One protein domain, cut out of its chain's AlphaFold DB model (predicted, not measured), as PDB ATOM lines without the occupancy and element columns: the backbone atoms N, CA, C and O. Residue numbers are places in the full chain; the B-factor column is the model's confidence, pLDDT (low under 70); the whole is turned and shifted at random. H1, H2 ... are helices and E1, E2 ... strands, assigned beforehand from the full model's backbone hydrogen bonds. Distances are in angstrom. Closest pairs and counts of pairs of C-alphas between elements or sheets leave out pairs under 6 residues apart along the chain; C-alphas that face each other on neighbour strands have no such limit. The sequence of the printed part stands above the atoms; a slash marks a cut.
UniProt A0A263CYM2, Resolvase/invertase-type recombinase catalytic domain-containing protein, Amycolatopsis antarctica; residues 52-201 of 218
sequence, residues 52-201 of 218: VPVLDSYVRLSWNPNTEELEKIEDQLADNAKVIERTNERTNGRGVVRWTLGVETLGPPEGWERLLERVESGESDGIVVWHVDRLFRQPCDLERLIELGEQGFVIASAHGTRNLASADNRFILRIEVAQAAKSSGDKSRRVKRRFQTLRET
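Overview. This is residues 52 to 201 of the 218 residues of the protein "Resolvase/invertase-type recombinase catalytic domain-containing protein" of Amycolatopsis antarctica (UniProt A0A263CYM2). A small, strongly twisted sheet of five strands forms the middle of the body, with H1 packed on one face and H2, H3 and the first part of H4 beyond the other. H4 then runs out as a long arm, and residues 188 to 201 stick out free. The printed part has 150 residues, with four named helices and five named strands in the order E1 H1 E2 H2 E3 H3 E4 E5 H4; the mixed sheet runs E2 E1 E3 E4 E5. The class is mixed, helices and strands; the whole is compact, with a radius of gyration of the C-alphas of 16.5 A and spans of 61 by 31 by 27 A.

Along the chain. The strands are E2, residues 97 to 100, E1, 54 to 57, from C-alpha 54 at (218.616, 237.204, 147.531), E3, 126 to 128, E4, 154 to 157, and E5, 160 to 163. The helices are H1, residues 73 to 90, 25.7 A, H2, 108 to 120, H3, 139 to 149, and H4, 167 to 200, 49.2 A, ending at C-alpha 200 (200.718, 285.081, 161.389).

Arrangement. E2, E1, E3 and E4 are parallel neighbours in turn, with N 57 and O 99 at 2.9 A, N 128 and O 56 at 2.8 A, and N 156 and O 127 at 2.8 A. E4 and E5 form an antiparallel hairpin, with N 155 and O 162 at 2.8 A. E1, H1, E2 and E3, H3, E4 are strand-helix-strand units, parallel neighbour strands with a helix between, with right-handed crossovers. H1 is on the sheet at a height of 7.9 A. H2 touches H3 at a shallow tilt of 24 degrees, the C-alphas of Glu 120 and Leu 148 closest at 6.6 A. H3 touches residues 170 to 181 of H4, Pro 139 and Val 177 having the closest C-alphas at 6.1 A. In the four helices every O i to N i+4 pair is within hydrogen-bond range.

Size, cuts and confidence. The C-alphas farthest apart, of Asn 92 and Thr 201, are 61.3 A apart. The printed part has no cut, and the link from E1 to H1 is long. Mean pLDDT of the printed part is 74.3, with residues 60 to 72 and 88 to 110 among those under 70.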
ATOM      1  N   VAL A  52     224.487 232.616 146.065       66.94
ATOM      2  CA  VAL A  52     223.868 233.787 145.450       66.94
ATOM      3  C   VAL A  52     222.933 234.453 146.467       66.94
ATOM      4  O   VAL A  52     221.943 233.832 146.864       66.94
ATOM      5  N   PRO A  53     223.209 235.692 146.913       72.00
ATOM      6  CA  PRO A  53     222.347 236.373 147.872       72.00
ATOM      7  C   PRO A  53     221.043 236.846 147.214       72.00
ATOM      8  O   PRO A  53     221.044 237.426 146.129       72.00
ATOM      9  N   VAL A  54     219.920 236.638 147.894       76.19
ATOM     10  CA  VAL A  54     218.616 237.204 147.531       76.19
ATOM     11  C   VAL A  54     218.508 238.577 148.178       76.19
ATOM     12  O   VAL A  54     218.503 238.668 149.405       76.19
ATOM     13  N   LEU A  55     218.433 239.644 147.379       76.44
ATOM     14  CA  LEU A  55     218.280 241.001 147.906       76.44
ATOM     15  C   LEU A  55     216.919 241.573 147.499       76.44
ATOM     16  O   LEU A  55     216.561 241.600 146.317       76.44
ATOM     17  N   ASP A  56     216.172 242.071 148.480       78.06
ATOM     18  CA  ASP A  56     214.912 242.764 148.228       78.06
ATOM     19  C   ASP A  56     215.192 244.213 147.793       78.06
ATOM     20  O   ASP A  56     216.043 244.896 148.360       78.06
ATOM     21  N   SER A  57     214.483 244.723 146.786       75.19
ATOM     22  CA  SER A  57     214.551 246.145 146.426       75.19
ATOM     23  C   SER A  57     213.501 246.921 147.210       75.19
ATOM     24  O   SER A  57     212.309 246.662 147.049       75.19
ATOM     25  N   TYR A  58     213.944 247.875 148.030       77.44
ATOM     26  CA  TYR A  58     213.063 248.717 148.838       77.44
ATOM     27  C   TYR A  58     213.040 250.146 148.307       77.44
ATOM     28  O   TYR A  58     214.072 250.729 147.971       77.44
ATOM     29  N   VAL A  59     211.841 250.711 148.242       71.50
ATOM     30  CA  VAL A  59     211.568 252.059 147.733       71.50
ATOM     31  C   VAL A  59     210.505 252.701 148.598       71.50
ATOM     32  O   VAL A  59     209.650 252.005 149.131       71.50
ATOM     33  N   ARG A  60     210.516 254.023 148.746       69.50
ATOM     34  CA  ARG A  60     209.466 254.734 149.486       69.50
ATOM     35  C   ARG A  60     209.293 256.142 148.951       69.50
ATOM     36  O   ARG A  60     210.248 256.710 148.443       69.50
ATOM     37  N   LEU A  61     208.134 256.766 149.156       66.81
ATOM     38  CA  LEU A  61     208.014 258.206 148.910       66.81
ATOM     39  C   LEU A  61     208.998 258.950 149.817       66.81
ATOM     40  O   LEU A  61     208.906 258.891 151.047       66.81
ATOM     41  N   SER A  62     209.961 259.620 149.198       60.91
ATOM     42  CA  SER A  62     211.004 260.354 149.899       60.91
ATOM     43  C   SER A  62     211.116 261.756 149.318       60.91
ATOM     44  O   SER A  62     210.727 262.003 148.182       60.91
ATOM     45  N   TRP A  63     211.569 262.707 150.128       59.97
ATOM     46  CA  TRP A  63     211.785 264.070 149.657       59.97
ATOM     47  C   TRP A  63     213.187 264.178 149.062       59.97
ATOM     48  O   TRP A  63     214.165 263.920 149.769       59.97
ATOM     49  N   ASN A  64     213.284 264.576 147.796       61.69
ATOM     50  CA  ASN A  64     214.555 264.727 147.107       61.69
ATOM     51  C   ASN A  64     215.161 266.111 147.410       61.69
ATOM     52  O   ASN A  64     214.565 267.131 147.064       61.69
ATOM     53  N   PRO A  65     216.355 266.182 148.029       57.44
ATOM     54  CA  PRO A  65     217.014 267.451 148.321       57.44
ATOM     55  C   PRO A  65     217.496 268.227 147.106       57.44
ATOM     56  O   PRO A  65     217.623 269.442 147.202       57.44
ATOM     57  N   ASN A  66     217.773 267.545 145.999       63.31
ATOM     58  CA  ASN A  66     218.333 268.167 144.807       63.31
ATOM     59  C   ASN A  66     217.238 268.750 143.910       63.31
ATOM     60  O   ASN A  66     217.462 269.771 143.270       63.31
ATOM     61  N   THR A  67     216.065 268.109 143.864       60.38
ATOM     62  CA  THR A  67     214.930 268.559 143.040       60.38
ATOM     63  C   THR A  67     213.849 269.285 143.842       60.38
ATOM     64  O   THR A  67     212.920 269.814 143.250       60.38
ATOM     65  N   GLU A  68     213.952 269.307 145.176       57.94
ATOM     66  CA  GLU A  68     212.953 269.828 146.129       57.94
ATOM     67  C   GLU A  68     211.543 269.213 146.010       57.94
ATOM     68  O   GLU A  68     210.599 269.650 146.676       57.94
ATOM     69  N   GLU A  69     211.404 268.145 145.230       59.50
ATOM     70  CA  GLU A  69     210.156 267.437 144.970       59.50
ATOM     71  C   GLU A  69     210.106 266.093 145.709       59.50
ATOM     72  O   GLU A  69     211.105 265.586 146.227       59.50
ATOM     73  N   LEU A  70     208.910 265.502 145.783       59.66
ATOM     74  CA  LEU A  70     208.794 264.106 146.188       59.66
ATOM     75  C   LEU A  70     209.413 263.242 145.093       59.66
ATOM     76  O   LEU A  70     208.960 263.262 143.950       59.66
ATOM     77  N   GLU A  71     210.440 262.488 145.460       64.00
ATOM     78  CA  GLU A  71     211.021 261.491 144.583       64.00
ATOM     79  C   GLU A  71     209.994 260.397 144.341       64.00
ATOM     80  O   GLU A  71     209.465 259.786 145.282       64.00
ATOM     81  N   LYS A  72     209.711 260.176 143.062       69.19
ATOM     82  CA  LYS A  72     208.751 259.181 142.623       69.19
ATOM     83  C   LYS A  72     209.296 257.782 142.890       69.19
ATOM     84  O   LYS A  72     210.505 257.574 143.029       69.19
ATOM     85  N   ILE A  73     208.388 256.824 143.028       70.19
ATOM     86  CA  ILE A  73     208.771 255.447 143.338       70.19
ATOM     87  C   ILE A  73     209.494 254.833 142.133       70.19
ATOM     88  O   ILE A  73     210.490 254.131 142.294       70.19
ATOM     89  N   GLU A  74     209.056 255.195 140.934       68.94
ATOM     90  CA  GLU A  74     209.582 254.762 139.648       68.94
ATOM     91  C   GLU A  74     211.055 255.159 139.468       68.94
ATOM     92  O   GLU A  74     211.874 254.327 139.069       68.94
ATOM     93  N   ASP A  75     211.420 256.388 139.845       75.88
ATOM     94  CA  ASP A  75     212.803 256.877 139.774       75.88
ATOM     95  C   ASP A  75     213.713 256.095 140.733       75.88
ATOM     96  O   ASP A  75     214.811 255.668 140.370       75.88
ATOM     97  N   GLN A  76     213.222 255.809 141.942       73.38
ATOM     98  CA  GLN A  76     213.964 255.011 142.920       73.38
ATOM     99  C   GLN A  76     214.104 253.550 142.495       73.38
ATOM    100  O   GLN A  76     215.140 252.938 142.749       73.38
ATOM    101  N   LEU A  77     213.094 252.977 141.835       72.81
ATOM    102  CA  LEU A  77     213.187 251.638 141.257       72.81
ATOM    103  C   LEU A  77     214.231 251.591 140.135       72.81
ATOM    104  O   LEU A  77     214.985 250.618 140.054       72.81
ATOM    105  N   ALA A  78     214.303 252.633 139.303       78.06
ATOM    106  CA  ALA A  78     215.317 252.759 138.262       78.06
ATOM    107  C   ALA A  78     216.729 252.906 138.854       78.06
ATOM    108  O   ALA A  78     217.667 252.254 138.396       78.06
ATOM    109  N   ASP A  79     216.890 253.697 139.912       82.31
ATOM    110  CA  ASP A  79     218.169 253.833 140.610       82.31
ATOM    111  C   ASP A  79     218.589 252.539 141.314       82.31
ATOM    112  O   ASP A  79     219.741 252.112 141.203       82.31
ATOM    113  N   ASN A  80     217.656 251.852 141.972       78.44
ATOM    114  CA  ASN A  80     217.916 250.545 142.567       78.44
ATOM    115  C   ASN A  80     218.323 249.518 141.502       78.44
ATOM    116  O   ASN A  80     219.219 248.715 141.754       78.44
ATOM    117  N   ALA A  81     217.730 249.562 140.303       75.88
ATOM    118  CA  ALA A  81     218.119 248.685 139.200       75.88
ATOM    119  C   ALA A  81     219.595 248.867 138.808       75.88
ATOM    120  O   ALA A  81     220.288 247.870 138.613       75.88
ATOM    121  N   LYS A  82     220.113 250.104 138.813       81.25
ATOM    122  CA  LYS A  82     221.545 250.379 138.578       81.25
ATOM    123  C   LYS A  82     222.434 249.766 139.665       81.25
ATOM    124  O   LYS A  82     223.532 249.296 139.381       81.25
ATOM    125  N   VAL A  83     221.990 249.773 140.925       80.44
ATOM    126  CA  VAL A  83     222.739 249.130 142.023       80.44
ATOM    127  C   VAL A  83     222.722 247.612 141.871       80.44
ATOM    128  O   VAL A  83     223.758 246.978 142.067       80.44
ATOM    129  N   ILE A  84     221.582 247.028 141.490       75.94
ATOM    130  CA  ILE A  84     221.454 245.589 141.224       75.94
ATOM    131  C   ILE A  84     222.403 245.178 140.100       75.94
ATOM    132  O   ILE A  84     223.162 244.231 140.276       75.94
ATOM    133  N   GLU A  85     222.418 245.914 138.988       74.75
ATOM    134  CA  GLU A  85     223.313 245.664 137.854       74.75
ATOM    135  C   GLU A  85     224.785 245.665 138.290       74.75
ATOM    136  O   GLU A  85     225.470 244.653 138.153       74.75
ATOM    137  N   ARG A  86     225.234 246.727 138.971       74.69
ATOM    138  CA  ARG A  86     226.600 246.818 139.524       74.69
ATOM    139  C   ARG A  86     226.929 245.701 140.520       74.69
ATOM    140  O   ARG A  86     228.079 245.277 140.641       74.69
ATOM    141  N   THR A  87     225.942 245.252 141.291       71.56
ATOM    142  CA  THR A  87     226.123 244.158 142.259       71.56
ATOM    143  C   THR A  87     226.203 242.804 141.545       71.56
ATOM    144  O   THR A  87     226.980 241.934 141.944       71.56
ATOM    145  N   ASN A  88     225.472 242.637 140.444       67.94
ATOM    146  CA  ASN A  88     225.513 241.451 139.593       67.94
ATOM    147  C   ASN A  88     226.835 241.332 138.828       67.94
ATOM    148  O   ASN A  88     227.394 240.238 138.752       67.94
ATOM    149  N   GLU A  89     227.380 242.447 138.342       65.31
ATOM    150  CA  GLU A  89     228.722 242.503 137.747       65.31
ATOM    151  C   GLU A  89     229.788 242.030 138.746       65.31
ATOM    152  O   GLU A  89     230.623 241.185 138.430       65.31
ATOM    153  N   ARG A  90     229.710 242.496 140.000       63.88
ATOM    154  CA  ARG A  90     230.628 242.084 141.077       63.88
ATOM    155  C   ARG A  90     230.492 240.621 141.494       63.88
ATOM    156  O   ARG A  90     231.452 240.049 142.000       63.88
ATOM    157  N   THR A  91     229.322 240.022 141.298       58.72
ATOM    158  CA  THR A  91     229.068 238.599 141.582       58.72
ATOM    159  C   THR A  91     229.242 237.715 140.342       58.72
ATOM    160  O   THR A  91     228.818 236.558 140.341       58.72
ATOM    161  N   ASN A  92     229.898 238.230 139.293       53.06
ATOM    162  CA  ASN A  92     230.228 237.497 138.071       53.06
ATOM    163  C   ASN A  92     228.983 236.901 137.374       53.06
ATOM    164  O   ASN A  92     229.008 235.775 136.882       53.06
ATOM    165  N   GLY A  93     227.861 237.631 137.392       46.12
ATOM    166  CA  GLY A  93     226.614 237.223 136.735       46.12
ATOM    167  C   GLY A  93     225.804 236.151 137.470       46.12
ATOM    168  O   GLY A  93     224.768 235.733 136.960       46.12
ATOM    169  N   ARG A  94     226.212 235.731 138.678       44.62
ATOM    170  CA  ARG A  94     225.456 234.749 139.481       44.62
ATOM    171  C   ARG A  94     224.163 235.311 140.084       44.62
ATOM    172  O   ARG A  94     223.356 234.541 140.583       44.62
ATOM    173  N   GLY A  95     223.955 236.623 139.951       45.47
ATOM    174  CA  GLY A  95     222.652 237.278 139.979       45.47
ATOM    175  C   GLY A  95     222.046 237.372 141.367       45.47
ATOM    176  O   GLY A  95     221.332 236.474 141.783       45.47
ATOM    177  N   VAL A  96     222.235 238.506 142.041       53.34
ATOM    178  CA  VAL A  96     221.356 238.906 143.140       53.34
ATOM    179  C   VAL A  96     219.909 238.709 142.696       53.34
ATOM    180  O   VAL A  96     219.439 239.373 141.766       53.34
ATOM    181  N   VAL A  97     219.204 237.782 143.344       51.62
ATOM    182  CA  VAL A  97     217.809 237.518 143.003       51.62
ATOM    183  C   VAL A  97     216.988 238.665 143.559       51.62
ATOM    184  O   VAL A  97     216.828 238.815 144.771       51.62
ATOM    185  N   ARG A  98     216.496 239.488 142.635       53.28
ATOM    186  CA  ARG A  98     215.619 240.620 142.900       53.28
ATOM    187  C   ARG A  98     214.244 240.104 143.288       53.28
ATOM    188  O   ARG A  98     213.520 239.567 142.455       53.28
ATOM    189  N   TRP A  99     213.837 240.401 144.509       49.53
ATOM    190  CA  TRP A  99     212.423 240.547 144.821       49.53
ATOM    191  C   TRP A  99     212.129 242.038 144.912       49.53
ATOM    192  O   TRP A  99     212.644 242.747 145.774       49.53
ATOM    193  N   THR A 100     211.335 242.553 143.976       50.12
ATOM    194  CA  THR A 100     210.793 243.903 144.126       50.12
ATOM    195  C   THR A 100     209.666 243.811 145.137       50.12
ATOM    196  O   THR A 100     208.533 243.509 144.769       50.12
ATOM    197  N   LEU A 101     209.962 244.059 146.410       48.41
ATOM    198  CA  LEU A 101     208.916 244.392 147.365       48.41
ATOM    199  C   LEU A 101     208.707 245.904 147.285       48.41
ATOM    200  O   LEU A 101     209.190 246.690 148.097       48.41
ATOM    201  N   GLY A 102     208.053 246.311 146.199       41.78
ATOM    202  CA  GLY A 102     207.691 247.697 145.978       41.78
ATOM    203  C   GLY A 102     206.624 248.100 146.986       41.78
ATOM    204  O   GLY A 102     205.541 247.522 147.025       41.78
ATOM    205  N   VAL A 103     206.905 249.145 147.760       43.38
ATOM    206  CA  VAL A 103     205.929 249.857 148.602       43.38
ATOM    207  C   VAL A 103     204.699 250.328 147.803       43.38
ATOM    208  O   VAL A 103     203.681 250.662 148.404       43.38
ATOM    209  N   GLU A 104     204.742 250.273 146.467       36.66
ATOM    210  CA  GLU A 104     203.592 250.477 145.578       36.66
ATOM    211  C   GLU A 104     202.385 249.585 145.903       36.66
ATOM    212  O   GLU A 104     201.260 250.004 145.657       36.66
ATOM    213  N   THR A 105     202.579 248.388 146.471       39.31
ATOM    214  CA  THR A 105     201.461 247.454 146.710       39.31
ATOM    215  C   THR A 105     200.827 247.578 148.103       39.31
ATOM    216  O   THR A 105     199.667 247.217 148.258       39.31
ATOM    217  N   LEU A 106     201.557 248.072 149.116       42.50
ATOM    218  CA  LEU A 106     201.141 247.994 150.535       42.50
ATOM    219  C   LEU A 106     201.360 249.301 151.341       42.50
ATOM    220  O   LEU A 106     200.815 249.490 152.419       42.50
ATOM    221  N   GLY A 107     202.136 250.269 150.845       45.34
ATOM    222  CA  GLY A 107     202.454 251.492 151.596       45.34
ATOM    223  C   GLY A 107     203.577 251.326 152.646       45.34
ATOM    224  O   GLY A 107     204.040 250.215 152.909       45.34
ATOM    225  N   PRO A 108     204.115 252.435 153.206       57.34
ATOM    226  CA  PRO A 108     205.388 252.427 153.944       57.34
ATOM    227  C   PRO A 108     205.444 251.554 155.213       57.34
ATOM    228  O   PRO A 108     206.471 250.899 155.403       57.34
ATOM    229  N   PRO A 109     204.412 251.520 156.086       61.34
ATOM    230  CA  PRO A 109     204.427 250.667 157.276       61.34
ATOM    231  C   PRO A 109     204.361 249.184 156.906       61.34
ATOM    232  O   PRO A 109     205.105 248.371 157.437       61.34
ATOM    233  N   GLU A 110     203.496 248.839 155.956       67.25
ATOM    234  CA  GLU A 110     203.212 247.452 155.587       67.25
ATOM    235  C   GLU A 110     204.351 246.849 154.755       67.25
ATOM    236  O   GLU A 110     204.741 245.705 154.977       67.25
ATOM    237  N   GLY A 111     204.958 247.634 153.859       70.69
ATOM    238  CA  GLY A 111     206.140 247.214 153.105       70.69
ATOM    239  C   GLY A 111     207.377 247.012 153.985       70.69
ATOM    240  O   GLY A 111     208.145 246.081 153.752       70.69
ATOM    241  N   TRP A 112     207.563 247.847 155.015       76.44
ATOM    242  CA  TRP A 112     208.655 247.679 155.981       76.44
ATOM    243  C   TRP A 112     208.475 246.422 156.835       76.44
ATOM    244  O   TRP A 112     209.395 245.618 156.943       76.44
ATOM    245  N   GLU A 113     207.286 246.204 157.395       79.88
ATOM    246  CA  GLU A 113     207.034 244.999 158.191       79.88
ATOM    247  C   GLU A 113     207.144 243.728 157.336       79.88
ATOM    248  O   GLU A 113     207.741 242.746 157.770       79.88
ATOM    249  N   ARG A 114     206.686 243.762 156.078       77.31
ATOM    250  CA  ARG A 114     206.843 242.635 155.151       77.31
ATOM    251  C   ARG A 114     208.304 242.330 154.820       77.31
ATOM    252  O   ARG A 114     208.660 241.163 154.658       77.31
ATOM    253  N   LEU A 115     209.149 243.356 154.715       78.31
ATOM    254  CA  LEU A 115     210.591 243.170 154.584       78.31
ATOM    255  C   LEU A 115     211.142 242.453 155.822       78.31
ATOM    256  O   LEU A 115     211.812 241.437 155.670       78.31
ATOM    257  N   LEU A 116     210.825 242.932 157.028       81.31
ATOM    258  CA  LEU A 116     211.301 242.313 158.270       81.31
ATOM    259  C   LEU A 116     210.859 240.847 158.391       81.31
ATOM    260  O   LEU A 116     211.688 240.006 158.732       81.31
ATOM    261  N   GLU A 117     209.614 240.521 158.024       81.81
ATOM    262  CA  GLU A 117     209.114 239.136 157.975       81.81
ATOM    263  C   GLU A 117     209.977 238.242 157.068       81.81
ATOM    264  O   GLU A 117     210.304 237.115 157.437       81.81
ATOM    265  N   ARG A 118     210.390 238.742 155.895       79.94
ATOM    266  CA  ARG A 118     211.253 237.998 154.956       79.94
ATOM    267  C   ARG A 118     212.692 237.863 155.439       79.94
ATOM    268  O   ARG A 118     213.361 236.883 155.104       79.94
ATOM    269  N   VAL A 119     213.190 238.845 156.190       80.62
ATOM    270  CA  VAL A 119     214.504 238.754 156.840       80.62
ATOM    271  C   VAL A 119     214.467 237.688 157.929       80.62
ATOM    272  O   VAL A 119     215.348 236.829 157.967       80.62
ATOM    273  N   GLU A 120     213.429 237.698 158.766       82.19
ATOM    274  CA  GLU A 120     213.245 236.741 159.858       82.19
ATOM    275  C   GLU A 120     213.013 235.311 159.343       82.19
ATOM    276  O   GLU A 120     213.558 234.360 159.908       82.19
ATOM    277  N   SER A 121     212.283 235.143 158.232       80.00
ATOM    278  CA  SER A 121     212.078 233.835 157.593       80.00
ATOM    279  C   SER A 121     213.304 233.316 156.828       80.00
ATOM    280  O   SER A 121     213.328 232.155 156.417       80.00
ATOM    281  N   GLY A 122     214.334 234.148 156.633       77.12
ATOM    282  CA  GLY A 122     215.518 233.803 155.844       77.12
ATOM    283  C   GLY A 122     215.262 233.761 154.331       77.12
ATOM    284  O   GLY A 122     216.085 233.249 153.570       77.12
ATOM    285  N   GLU A 123     214.138 234.295 153.856       77.31
ATOM    286  CA  GLU A 123     213.865 234.457 152.426       77.31
ATOM    287  C   GLU A 123     214.764 235.531 151.805       77.31
ATOM    288  O   GLU A 123     215.245 235.350 150.686       77.31
ATOM    289  N   SER A 124     215.042 236.597 152.559       78.38
ATOM    290  CA  SER A 124     215.802 237.771 152.119       78.38
ATOM    291  C   SER A 124     217.161 237.850 152.800       78.38
ATOM    292  O   SER A 124     217.232 237.893 154.030       78.38
ATOM    293  N   ASP A 125     218.250 237.771 152.034       77.31
ATOM    294  CA  ASP A 125     219.639 237.851 152.526       77.31
ATOM    295  C   ASP A 125     220.112 239.303 152.684       77.31
ATOM    296  O   ASP A 125     221.151 239.573 153.293       77.31
ATOM    297  N   GLY A 126     219.346 240.254 152.158       81.62
ATOM    298  CA  GLY A 126     219.718 241.650 152.189       81.62
ATOM    299  C   GLY A 126     218.758 242.554 151.432       81.62
ATOM    300  O   GLY A 126     217.710 242.137 150.946       81.62
ATOM    301  N   ILE A 127     219.138 243.817 151.319       84.50
ATOM    302  CA  ILE A 127     218.334 244.864 150.703       84.50
ATOM    303  C   ILE A 127     219.164 245.695 149.739       84.50
ATOM    304  O   ILE A 127     220.345 245.952 149.980       84.50
ATOM    305  N   VAL A 128     218.531 246.142 148.659       82.44
ATOM    306  CA  VAL A 128     219.105 247.084 147.703       82.44
ATOM    307  C   VAL A 128     218.386 248.416 147.797       82.44
ATOM    308  O   VAL A 128     217.169 248.487 147.609       82.44
ATOM    309  N   VAL A 129     219.160 249.470 148.050       82.44
ATOM    310  CA  VAL A 129     218.691 250.857 148.083       82.44
ATOM    311  C   VAL A 129     219.730 251.776 147.468       82.44
ATOM    312  O   VAL A 129     220.911 251.640 147.740       82.44
ATOM    313  N   TRP A 130     219.320 252.766 146.687       81.44
ATOM    314  CA  TRP A 130     220.268 253.738 146.141       81.44
ATOM    315  C   TRP A 130     221.012 254.519 147.244       81.44
ATOM    316  O   TRP A 130     222.246 254.541 147.266       81.44
ATOM    317  N   HIS A 131     220.270 255.062 148.214       80.25
ATOM    318  CA  HIS A 131     220.815 255.737 149.394       80.25
ATOM    319  C   HIS A 131     220.197 255.195 150.691       80.25
ATOM    320  O   HIS A 131     219.013 254.868 150.754       80.25
ATOM    321  N   VAL A 132     221.013 255.112 151.746       79.19
ATOM    322  CA  VAL A 132     220.639 254.541 153.053       79.19
ATOM    323  C   VAL A 132     219.611 255.407 153.797       79.19
ATOM    324  O   VAL A 132     218.768 254.893 154.530       79.19
ATOM    325  N   ASP A 133     219.613 256.718 153.567       73.88
ATOM    326  CA  ASP A 133     218.625 257.659 154.115       73.88
ATOM    327  C   ASP A 133     217.195 257.431 153.580       73.88
ATOM    328  O   ASP A 133     216.209 257.865 154.188       73.88
ATOM    329  N   ARG A 134     217.066 256.712 152.458       72.50
ATOM    330  CA  ARG A 134     215.785 256.263 151.899       72.50
ATOM    331  C   ARG A 134     215.270 254.998 152.579       72.50
ATOM    332  O   ARG A 134     214.071 254.744 152.514       72.50
ATOM    333  N   LEU A 135     216.135 254.246 153.260       73.12
ATOM    334  CA  LEU A 135     215.764 253.022 153.964       73.12
ATOM    335  C   LEU A 135     215.173 253.319 155.347       73.12
ATOM    336  O   LEU A 135     214.134 252.774 155.706       73.12
ATOM    337  N   PHE A 136     215.786 254.236 156.100       76.62
ATOM    338  CA  PHE A 136     215.426 254.479 157.499       76.62
ATOM    339  C   PHE A 136     214.773 255.849 157.685       76.62
ATOM    340  O   PHE A 136     215.304 256.877 157.263       76.62
ATOM    341  N   ARG A 137     213.599 255.899 158.332       67.38
ATOM    342  CA  ARG A 137     212.988 257.182 158.723       67.38
ATOM    343  C   ARG A 137     213.547 257.662 160.049       67.38
ATOM    344  O   ARG A 137     213.745 258.864 160.230       67.38
ATOM    345  N   GLN A 138     213.733 256.726 160.967       74.50
ATOM    346  CA  GLN A 138     214.209 256.986 162.309       74.50
ATOM    347  C   GLN A 138     215.316 255.994 162.670       74.50
ATOM    348  O   GLN A 138     215.313 254.868 162.173       74.50
ATOM    349  N   PRO A 139     216.257 256.380 163.551       83.56
ATOM    350  CA  PRO A 139     217.308 255.475 164.012       83.56
ATOM    351  C   PRO A 139     216.784 254.154 164.596       83.56
ATOM    352  O   PRO A 139     217.447 253.134 164.460       83.56
ATOM    353  N   CYS A 140     215.577 254.136 165.174       83.94
ATOM    354  CA  CYS A 140     214.964 252.910 165.690       83.94
ATOM    355  C   CYS A 140     214.717 251.844 164.610       83.94
ATOM    356  O   CYS A 140     214.826 250.656 164.898       83.94
ATOM    357  N   ASP A 141     214.427 252.249 163.370       84.06
ATOM    358  CA  ASP A 141     214.221 251.312 162.259       84.06
ATOM    359  C   ASP A 141     215.530 250.585 161.911       84.06
ATOM    360  O   ASP A 141     215.527 249.388 161.621       84.06
ATOM    361  N   LEU A 142     216.664 251.295 161.995       87.12
ATOM    362  CA  LEU A 142     217.989 250.711 161.795       87.12
ATOM    363  C   LEU A 142     218.315 249.690 162.886       87.12
ATOM    364  O   LEU A 142     218.799 248.610 162.562       87.12
ATOM    365  N   GLU A 143     218.049 250.001 164.155       89.06
ATOM    366  CA  GLU A 143     218.354 249.075 165.255       89.06
ATOM    367  C   GLU A 143     217.544 247.777 165.144       89.06
ATOM    368  O   GLU A 143     218.119 246.698 165.266       89.06
ATOM    369  N   ARG A 144     216.255 247.858 164.778       85.62
ATOM    370  CA  ARG A 144     215.431 246.667 164.489       85.62
ATOM    371  C   ARG A 144     216.051 245.800 163.390       85.62
ATOM    372  O   ARG A 144     216.088 244.579 163.504       85.62
ATOM    373  N   LEU A 145     216.556 246.423 162.324       84.62
ATOM    374  CA  LEU A 145     217.211 245.692 161.241       84.62
ATOM    375  C   LEU A 145     218.559 245.098 161.672       84.62
ATOM    376  O   LEU A 145     218.898 243.997 161.252       84.62
ATOM    377  N   ILE A 146     219.327 245.800 162.509       86.50
ATOM    378  CA  ILE A 146     220.593 245.304 163.061       86.50
ATOM    379  C   ILE A 146     220.358 244.062 163.924       86.50
ATOM    380  O   ILE A 146     221.082 243.083 163.754       86.50
ATOM    381  N   GLU A 147     219.341 244.070 164.788       85.56
ATOM    382  CA  GLU A 147     218.986 242.930 165.648       85.56
ATOM    383  C   GLU A 147     218.660 241.666 164.838       85.56
ATOM    384  O   GLU A 147     219.072 240.562 165.200       85.56
ATOM    385  N   LEU A 148     217.955 241.822 163.713       78.12
ATOM    386  CA  LEU A 148     217.673 240.724 162.781       78.12
ATOM    387  C   LEU A 148     218.895 240.363 161.919       78.12
ATOM    388  O   LEU A 148     219.072 239.216 161.507       78.12
ATOM    389  N   GLY A 149     219.745 241.352 161.645       70.81
ATOM    390  CA  GLY A 149     220.844 241.286 160.693       70.81
ATOM    391  C   GLY A 149     222.172 240.765 161.233       70.81
ATOM    392  O   GLY A 149     223.082 240.541 160.429       70.81
ATOM    393  N   GLU A 150     222.296 240.508 162.544       67.50
ATOM    394  CA  GLU A 150     223.501 239.909 163.151       67.50
ATOM    395  C   GLU A 150     223.916 238.583 162.483       67.50
ATOM    396  O   GLU A 150     225.076 238.186 162.548       67.50
ATOM    397  N   GLN A 151     222.992 237.923 161.779       65.44
ATOM    398  CA  GLN A 151     223.217 236.675 161.048       65.44
ATOM    399  C   GLN A 151     223.828 236.854 159.642       65.44
ATOM    400  O   GLN A 151     223.926 235.875 158.904       65.44
ATOM    401  N   GLY A 152     224.234 238.071 159.258       72.25
ATOM    402  CA  GLY A 152     224.892 238.347 157.973       72.25
ATOM    403  C   GLY A 152     224.022 239.061 156.940       72.25
ATOM    404  O   GLY A 152     224.194 238.835 155.746       72.25
ATOM    405  N   PHE A 153     223.092 239.914 157.380       83.62
ATOM    406  CA  PHE A 153     222.252 240.694 156.471       83.62
ATOM    407  C   PHE A 153     223.061 241.762 155.725       83.62
ATOM    408  O   PHE A 153     223.879 242.476 156.318       83.62
ATOM    409  N   VAL A 154     222.813 241.886 154.424       85.81
ATOM    410  CA  VAL A 154     223.581 242.757 153.530       85.81
ATOM    411  C   VAL A 154     222.752 243.949 153.052       85.81
ATOM    412  O   VAL A 154     221.648 243.794 152.557       85.81
ATOM    413  N   ILE A 155     223.305 245.157 153.133       87.06
ATOM    414  CA  ILE A 155     222.740 246.372 152.536       87.06
ATOM    415  C   ILE A 155     223.606 246.755 151.336       87.06
ATOM    416  O   ILE A 155     224.748 247.185 151.504       87.06
ATOM    417  N   ALA A 156     223.081 246.603 150.125       84.19
ATOM    418  CA  ALA A 156     223.725 247.058 148.899       84.19
ATOM    419  C   ALA A 156     223.240 248.466 148.542       84.19
ATOM    420  O   ALA A 156     222.037 248.717 148.449       84.19
ATOM    421  N   SER A 157     224.188 249.379 148.336       85.62
ATOM    422  CA  SER A 157     223.905 250.767 147.984       85.62
ATOM    423  C   SER A 157     224.752 251.291 146.838       85.62
ATOM    424  O   SER A 157     225.730 250.658 146.438       85.62
ATOM    425  N   ALA A 158     224.418 252.483 146.333       81.75
ATOM    426  CA  ALA A 158     225.225 253.154 145.314       81.75
ATOM    427  C   ALA A 158     226.683 253.368 145.761       81.75
ATOM    428  O   ALA A 158     227.589 253.369 144.927       81.75
ATOM    429  N   HIS A 159     226.910 253.499 147.072       79.69
ATOM    430  CA  HIS A 159     228.229 253.681 147.685       79.69
ATOM    431  C   HIS A 159     228.948 252.360 147.998       79.69
ATOM    432  O   HIS A 159     230.060 252.377 148.517       79.69
ATOM    433  N   GLY A 160     228.328 251.217 147.694       81.88
ATOM    434  CA  GLY A 160     228.864 249.886 147.958       81.88
ATOM    435  C   GLY A 160     228.000 249.065 148.909       81.88
ATOM    436  O   GLY A 160     226.891 249.453 149.290       81.88
ATOM    437  N   THR A 161     228.533 247.905 149.279       83.56
ATOM    438  CA  THR A 161     227.831 246.861 150.029       83.56
ATOM    439  C   THR A 161     228.294 246.829 151.480       83.56
ATOM    440  O   THR A 161     229.492 246.833 151.752       83.56
ATOM    441  N   ARG A 162     227.351 246.770 152.420       87.00
ATOM    442  CA  ARG A 162     227.604 246.779 153.865       87.00
ATOM    443  C   ARG A 162     226.987 245.551 154.503       87.00
ATOM    444  O   ARG A 162     225.807 245.287 154.320       87.00
ATOM    445  N   ASN A 163     227.776 244.815 155.270       86.81
ATOM    446  CA  ASN A 163     227.313 243.643 156.004       86.81
ATOM    447  C   ASN A 163     227.063 244.013 157.471       86.81
ATOM    448  O   ASN A 163     227.991 244.481 158.138       86.81
ATOM    449  N   LEU A 164     225.847 243.780 157.967       86.50
ATOM    450  CA  LEU A 164     225.438 244.078 159.341       86.50
ATOM    451  C   LEU A 164     226.069 243.156 160.394       86.50
ATOM    452  O   LEU A 164     226.034 243.494 161.575       86.50
ATOM    453  N   ALA A 165     226.716 242.054 160.004       85.88
ATOM    454  CA  ALA A 165     227.539 241.253 160.910       85.88
ATOM    455  C   ALA A 165     228.809 242.001 161.370       85.88
ATOM    456  O   ALA A 165     229.288 241.772 162.482       85.88
ATOM    457  N   SER A 166     229.323 242.939 160.564       87.38
ATOM    458  CA  SER A 166     230.501 243.745 160.915       87.38
ATOM    459  C   SER A 166     230.137 244.911 161.837       87.38
ATOM    460  O   SER A 166     229.247 245.708 161.534       87.38
ATOM    461  N   ALA A 167     230.866 245.042 162.949       87.44
ATOM    462  CA  ALA A 167     230.700 246.145 163.895       87.44
ATOM    463  C   ALA A 167     230.977 247.515 163.255       87.44
ATOM    464  O   ALA A 167     230.218 248.455 163.496       87.44
ATOM    465  N   ASP A 168     231.986 247.606 162.388       89.25
ATOM    466  CA  ASP A 168     232.363 248.850 161.710       89.25
ATOM    467  C   ASP A 168     231.266 249.309 160.747       89.25
ATOM    468  O   ASP A 168     230.866 250.473 160.748       89.25
ATOM    469  N   ASN A 169     230.693 248.376 159.980       89.44
ATOM    470  CA  ASN A 169     229.577 248.685 159.086       89.44
ATOM    471  C   ASN A 169     228.354 249.178 159.865       89.44
ATOM    472  O   ASN A 169     227.720 250.149 159.449       89.44
ATOM    473  N   ARG A 170     228.034 248.551 161.008       90.06
ATOM    474  CA  ARG A 170     226.951 249.012 161.893       90.06
ATOM    475  C   ARG A 170     227.222 250.416 162.428       90.06
ATOM    476  O   ARG A 170     226.311 251.240 162.461       90.06
ATOM    477  N   PHE A 171     228.458 250.701 162.831       90.75
ATOM    478  CA  PHE A 171     228.854 252.015 163.332       90.75
ATOM    479  C   PHE A 171     228.674 253.112 162.276       90.75
ATOM    480  O   PHE A 171     227.990 254.103 162.536       90.75
ATOM    481  N   ILE A 172     229.207 252.912 161.068       90.25
ATOM    482  CA  ILE A 172     229.093 253.898 159.982       90.25
ATOM    483  C   ILE A 172     227.621 254.100 159.591       90.25
ATOM    484  O   ILE A 172     227.179 255.235 159.423       90.25
ATOM    485  N   LEU A 173     226.831 253.022 159.512       89.00
ATOM    486  CA  LEU A 173     225.396 253.115 159.220       89.00
ATOM    487  C   LEU A 173     224.636 253.938 160.265       89.00
ATOM    488  O   LEU A 173     223.809 254.769 159.898       89.00
ATOM    489  N   ARG A 174     224.931 253.761 161.557       90.25
ATOM    490  CA  ARG A 174     224.308 254.564 162.624       90.25
ATOM    491  C   ARG A 174     224.602 256.052 162.463       90.25
ATOM    492  O   ARG A 174     223.695 256.864 162.634       90.25
ATOM    493  N   ILE A 175     225.833 256.408 162.094       90.56
ATOM    494  CA  ILE A 175     226.219 257.803 161.834       90.56
ATOM    495  C   ILE A 175     225.427 258.370 160.652       90.56
ATOM    496  O   ILE A 175     224.835 259.444 160.769       90.56
ATOM    497  N   GLU A 176     225.373 257.644 159.536       87.31
ATOM    498  CA  GLU A 176     224.653 258.078 158.333       87.31
ATOM    499  C   GLU A 176     223.157 258.265 158.595       87.31
ATOM    500  O   GLU A 176     222.578 259.286 158.215       87.31
ATOM    501  N   VAL A 177     222.534 257.322 159.304       87.62
ATOM    502  CA  VAL A 177     221.112 257.401 159.658       87.62
ATOM    503  C   VAL A 177     220.844 258.551 160.627       87.62
ATOM    504  O   VAL A 177     219.869 259.284 160.449       87.62
ATOM    505  N   ALA A 178     221.719 258.781 161.609       87.69
ATOM    506  CA  ALA A 178     221.603 259.929 162.506       87.69
ATOM    507  C   ALA A 178     221.713 261.263 161.746       87.69
ATOM    508  O   ALA A 178     220.922 262.185 161.977       87.69
ATOM    509  N   GLN A 179     222.646 261.365 160.794       86.56
ATOM    510  CA  GLN A 179     222.805 262.544 159.944       86.56
ATOM    511  C   GLN A 179     221.569 262.783 159.063       86.56
ATOM    512  O   GLN A 179     221.081 263.917 158.975       86.56
ATOM    513  N   ALA A 180     221.030 261.729 158.450       82.81
ATOM    514  CA  ALA A 180     219.813 261.792 157.649       82.81
ATOM    515  C   ALA A 180     218.602 262.245 158.481       82.81
ATOM    516  O   ALA A 180     217.875 263.162 158.081       82.81
ATOM    517  N   ALA A 181     218.425 261.669 159.675       83.25
ATOM    518  CA  ALA A 181     217.352 262.028 160.599       83.25
ATOM    519  C   ALA A 181     217.438 263.503 161.025       83.25
ATOM    520  O   ALA A 181     216.431 264.217 160.988       83.25
ATOM    521  N   LYS A 182     218.646 263.994 161.343       85.94
ATOM    522  CA  LYS A 182     218.887 265.414 161.644       85.94
ATOM    523  C   LYS A 182     218.508 266.309 160.463       85.94
ATOM    524  O   LYS A 182     217.722 267.237 160.635       85.94
ATOM    525  N   SER A 183     219.018 266.015 159.266       82.19
ATOM    526  CA  SER A 183     218.742 266.796 158.049       82.19
ATOM    527  C   SER A 183     217.241 266.874 157.748       82.19
ATOM    528  O   SER A 183     216.704 267.949 157.474       82.19
ATOM    529  N   SER A 184     216.534 265.749 157.876       75.88
ATOM    530  CA  SER A 184     215.078 265.679 157.726       75.88
ATOM    531  C   SER A 184     214.344 266.515 158.785       75.88
ATOM    532  O   SER A 184     213.459 267.315 158.462       75.88
ATOM    533  N   GLY A 185     214.759 266.407 160.051       81.44
ATOM    534  CA  GLY A 185     214.215 267.200 161.152       81.44
ATOM    535  C   GLY A 185     214.405 268.704 160.951       81.44
ATOM    536  O   GLY A 185     213.466 269.480 161.142       81.44
ATOM    537  N   ASP A 186     215.592 269.130 160.519       83.88
ATOM    538  CA  ASP A 186     215.926 270.533 160.257       83.88
ATOM    539  C   ASP A 186     215.053 271.117 159.138       83.88
ATOM    540  O   ASP A 186     214.506 272.216 159.280       83.88
ATOM    541  N   LYS A 187     214.847 270.357 158.054       77.06
ATOM    542  CA  LYS A 187     213.932 270.719 156.959       77.06
ATOM    543  C   LYS A 187     212.495 270.848 157.454       77.06
ATOM    544  O   LYS A 187     211.851 271.866 157.202       77.06
ATOM    545  N   SER A 188     212.009 269.873 158.227       75.50
ATOM    546  CA  SER A 188     210.660 269.920 158.804       75.50
ATOM    547  C   SER A 188     210.455 271.169 159.667       75.50
ATOM    548  O   SER A 188     209.437 271.852 159.531       75.50
ATOM    549  N   ARG A 189     211.441 271.530 160.503       80.38
ATOM    550  CA  ARG A 189     211.384 272.756 161.320       80.38
ATOM    551  C   ARG A 189     211.344 274.020 160.463       80.38
ATOM    552  O   ARG A 189     210.542 274.906 160.756       80.38
ATOM    553  N   ARG A 190     212.139 274.103 159.387       84.25
ATOM    554  CA  ARG A 190     212.109 275.241 158.444       84.25
ATOM    555  C   ARG A 190     210.746 275.389 157.770       84.25
ATOM    556  O   ARG A 190     210.193 276.485 157.742       84.25
ATOM    557  N   VAL A 191     210.185 274.285 157.282       79.12
ATOM    558  CA  VAL A 191     208.875 274.259 156.620       79.12
ATOM    559  C   VAL A 191     207.762 274.669 157.588       79.12
ATOM    560  O   VAL A 191     206.962 275.547 157.265       79.12
ATOM    561  N   LYS A 192     207.741 274.110 158.806       80.06
ATOM    562  CA  LYS A 192     206.775 274.486 159.853       80.06
ATOM    563  C   LYS A 192     206.878 275.965 160.221       80.06
ATOM    564  O   LYS A 192     205.851 276.635 160.266       80.06
ATOM    565  N   ARG A 193     208.098 276.486 160.408       82.38
ATOM    566  CA  ARG A 193     208.332 277.912 160.686       82.38
ATOM    567  C   ARG A 193     207.795 278.793 159.558       82.38
ATOM    568  O   ARG A 193     207.076 279.742 159.835       82.38
ATOM    569  N   ARG A 194     208.066 278.448 158.293       81.25
ATOM    570  CA  ARG A 194     207.515 279.171 157.135       81.25
ATOM    571  C   ARG A 194     205.986 279.201 157.166       81.25
ATOM    572  O   ARG A 194     205.400 280.260 156.975       81.25
ATOM    573  N   PHE A 195     205.337 278.064 157.416       76.75
ATOM    574  CA  PHE A 195     203.875 278.004 157.508       76.75
ATOM    575  C   PHE A 195     203.314 278.799 158.687       76.75
ATOM    576  O   PHE A 195     202.261 279.414 158.548       76.75
ATOM    577  N   GLN A 196     204.009 278.810 159.822       83.12
ATOM    578  CA  GLN A 196     203.631 279.619 160.972       83.12
ATOM    579  C   GLN A 196     203.698 281.117 160.641       83.12
ATOM    580  O   GLN A 196     202.695 281.807 160.788       83.12
ATOM    581  N   THR A 197     204.809 281.594 160.073       80.06
ATOM    582  CA  THR A 197     204.951 282.997 159.650       80.06
ATOM    583  C   THR A 197     203.903 283.397 158.606       80.06
ATOM    584  O   THR A 197     203.366 284.501 158.650       80.06
ATOM    585  N   LEU A 198     203.566 282.506 157.667       78.56
ATOM    586  CA  LEU A 198     202.507 282.749 156.681       78.56
ATOM    587  C   LEU A 198     201.126 282.910 157.339       78.56
ATOM    588  O   LEU A 198     200.383 283.821 156.978       78.56
ATOM    589  N   ARG A 199     200.808 282.076 158.339       76.88
ATOM    590  CA  ARG A 199     199.567 282.185 159.126       76.88
ATOM    591  C   ARG A 199     199.511 283.486 159.924       76.88
ATOM    592  O   ARG A 199     198.489 284.158 159.888       76.88
ATOM    593  N   GLU A 200     200.607 283.853 160.586       81.00
ATOM    594  CA  GLU A 200     200.718 285.081 161.389       81.00
ATOM    595  C   GLU A 200     200.622 286.352 160.528       81.00
ATOM    596  O   GLU A 200     200.010 287.332 160.934       81.00
ATOM    597  N   THR A 201     201.161 286.327 159.305       80.19
ATOM    598  CA  THR A 201     201.118 287.462 158.360       80.19
ATOM    599  C   THR A 201     199.864 287.491 157.476       80.19
ATOM    600  O   THR A 201     199.776 288.310 156.562       80.19
TER     601      THR A 201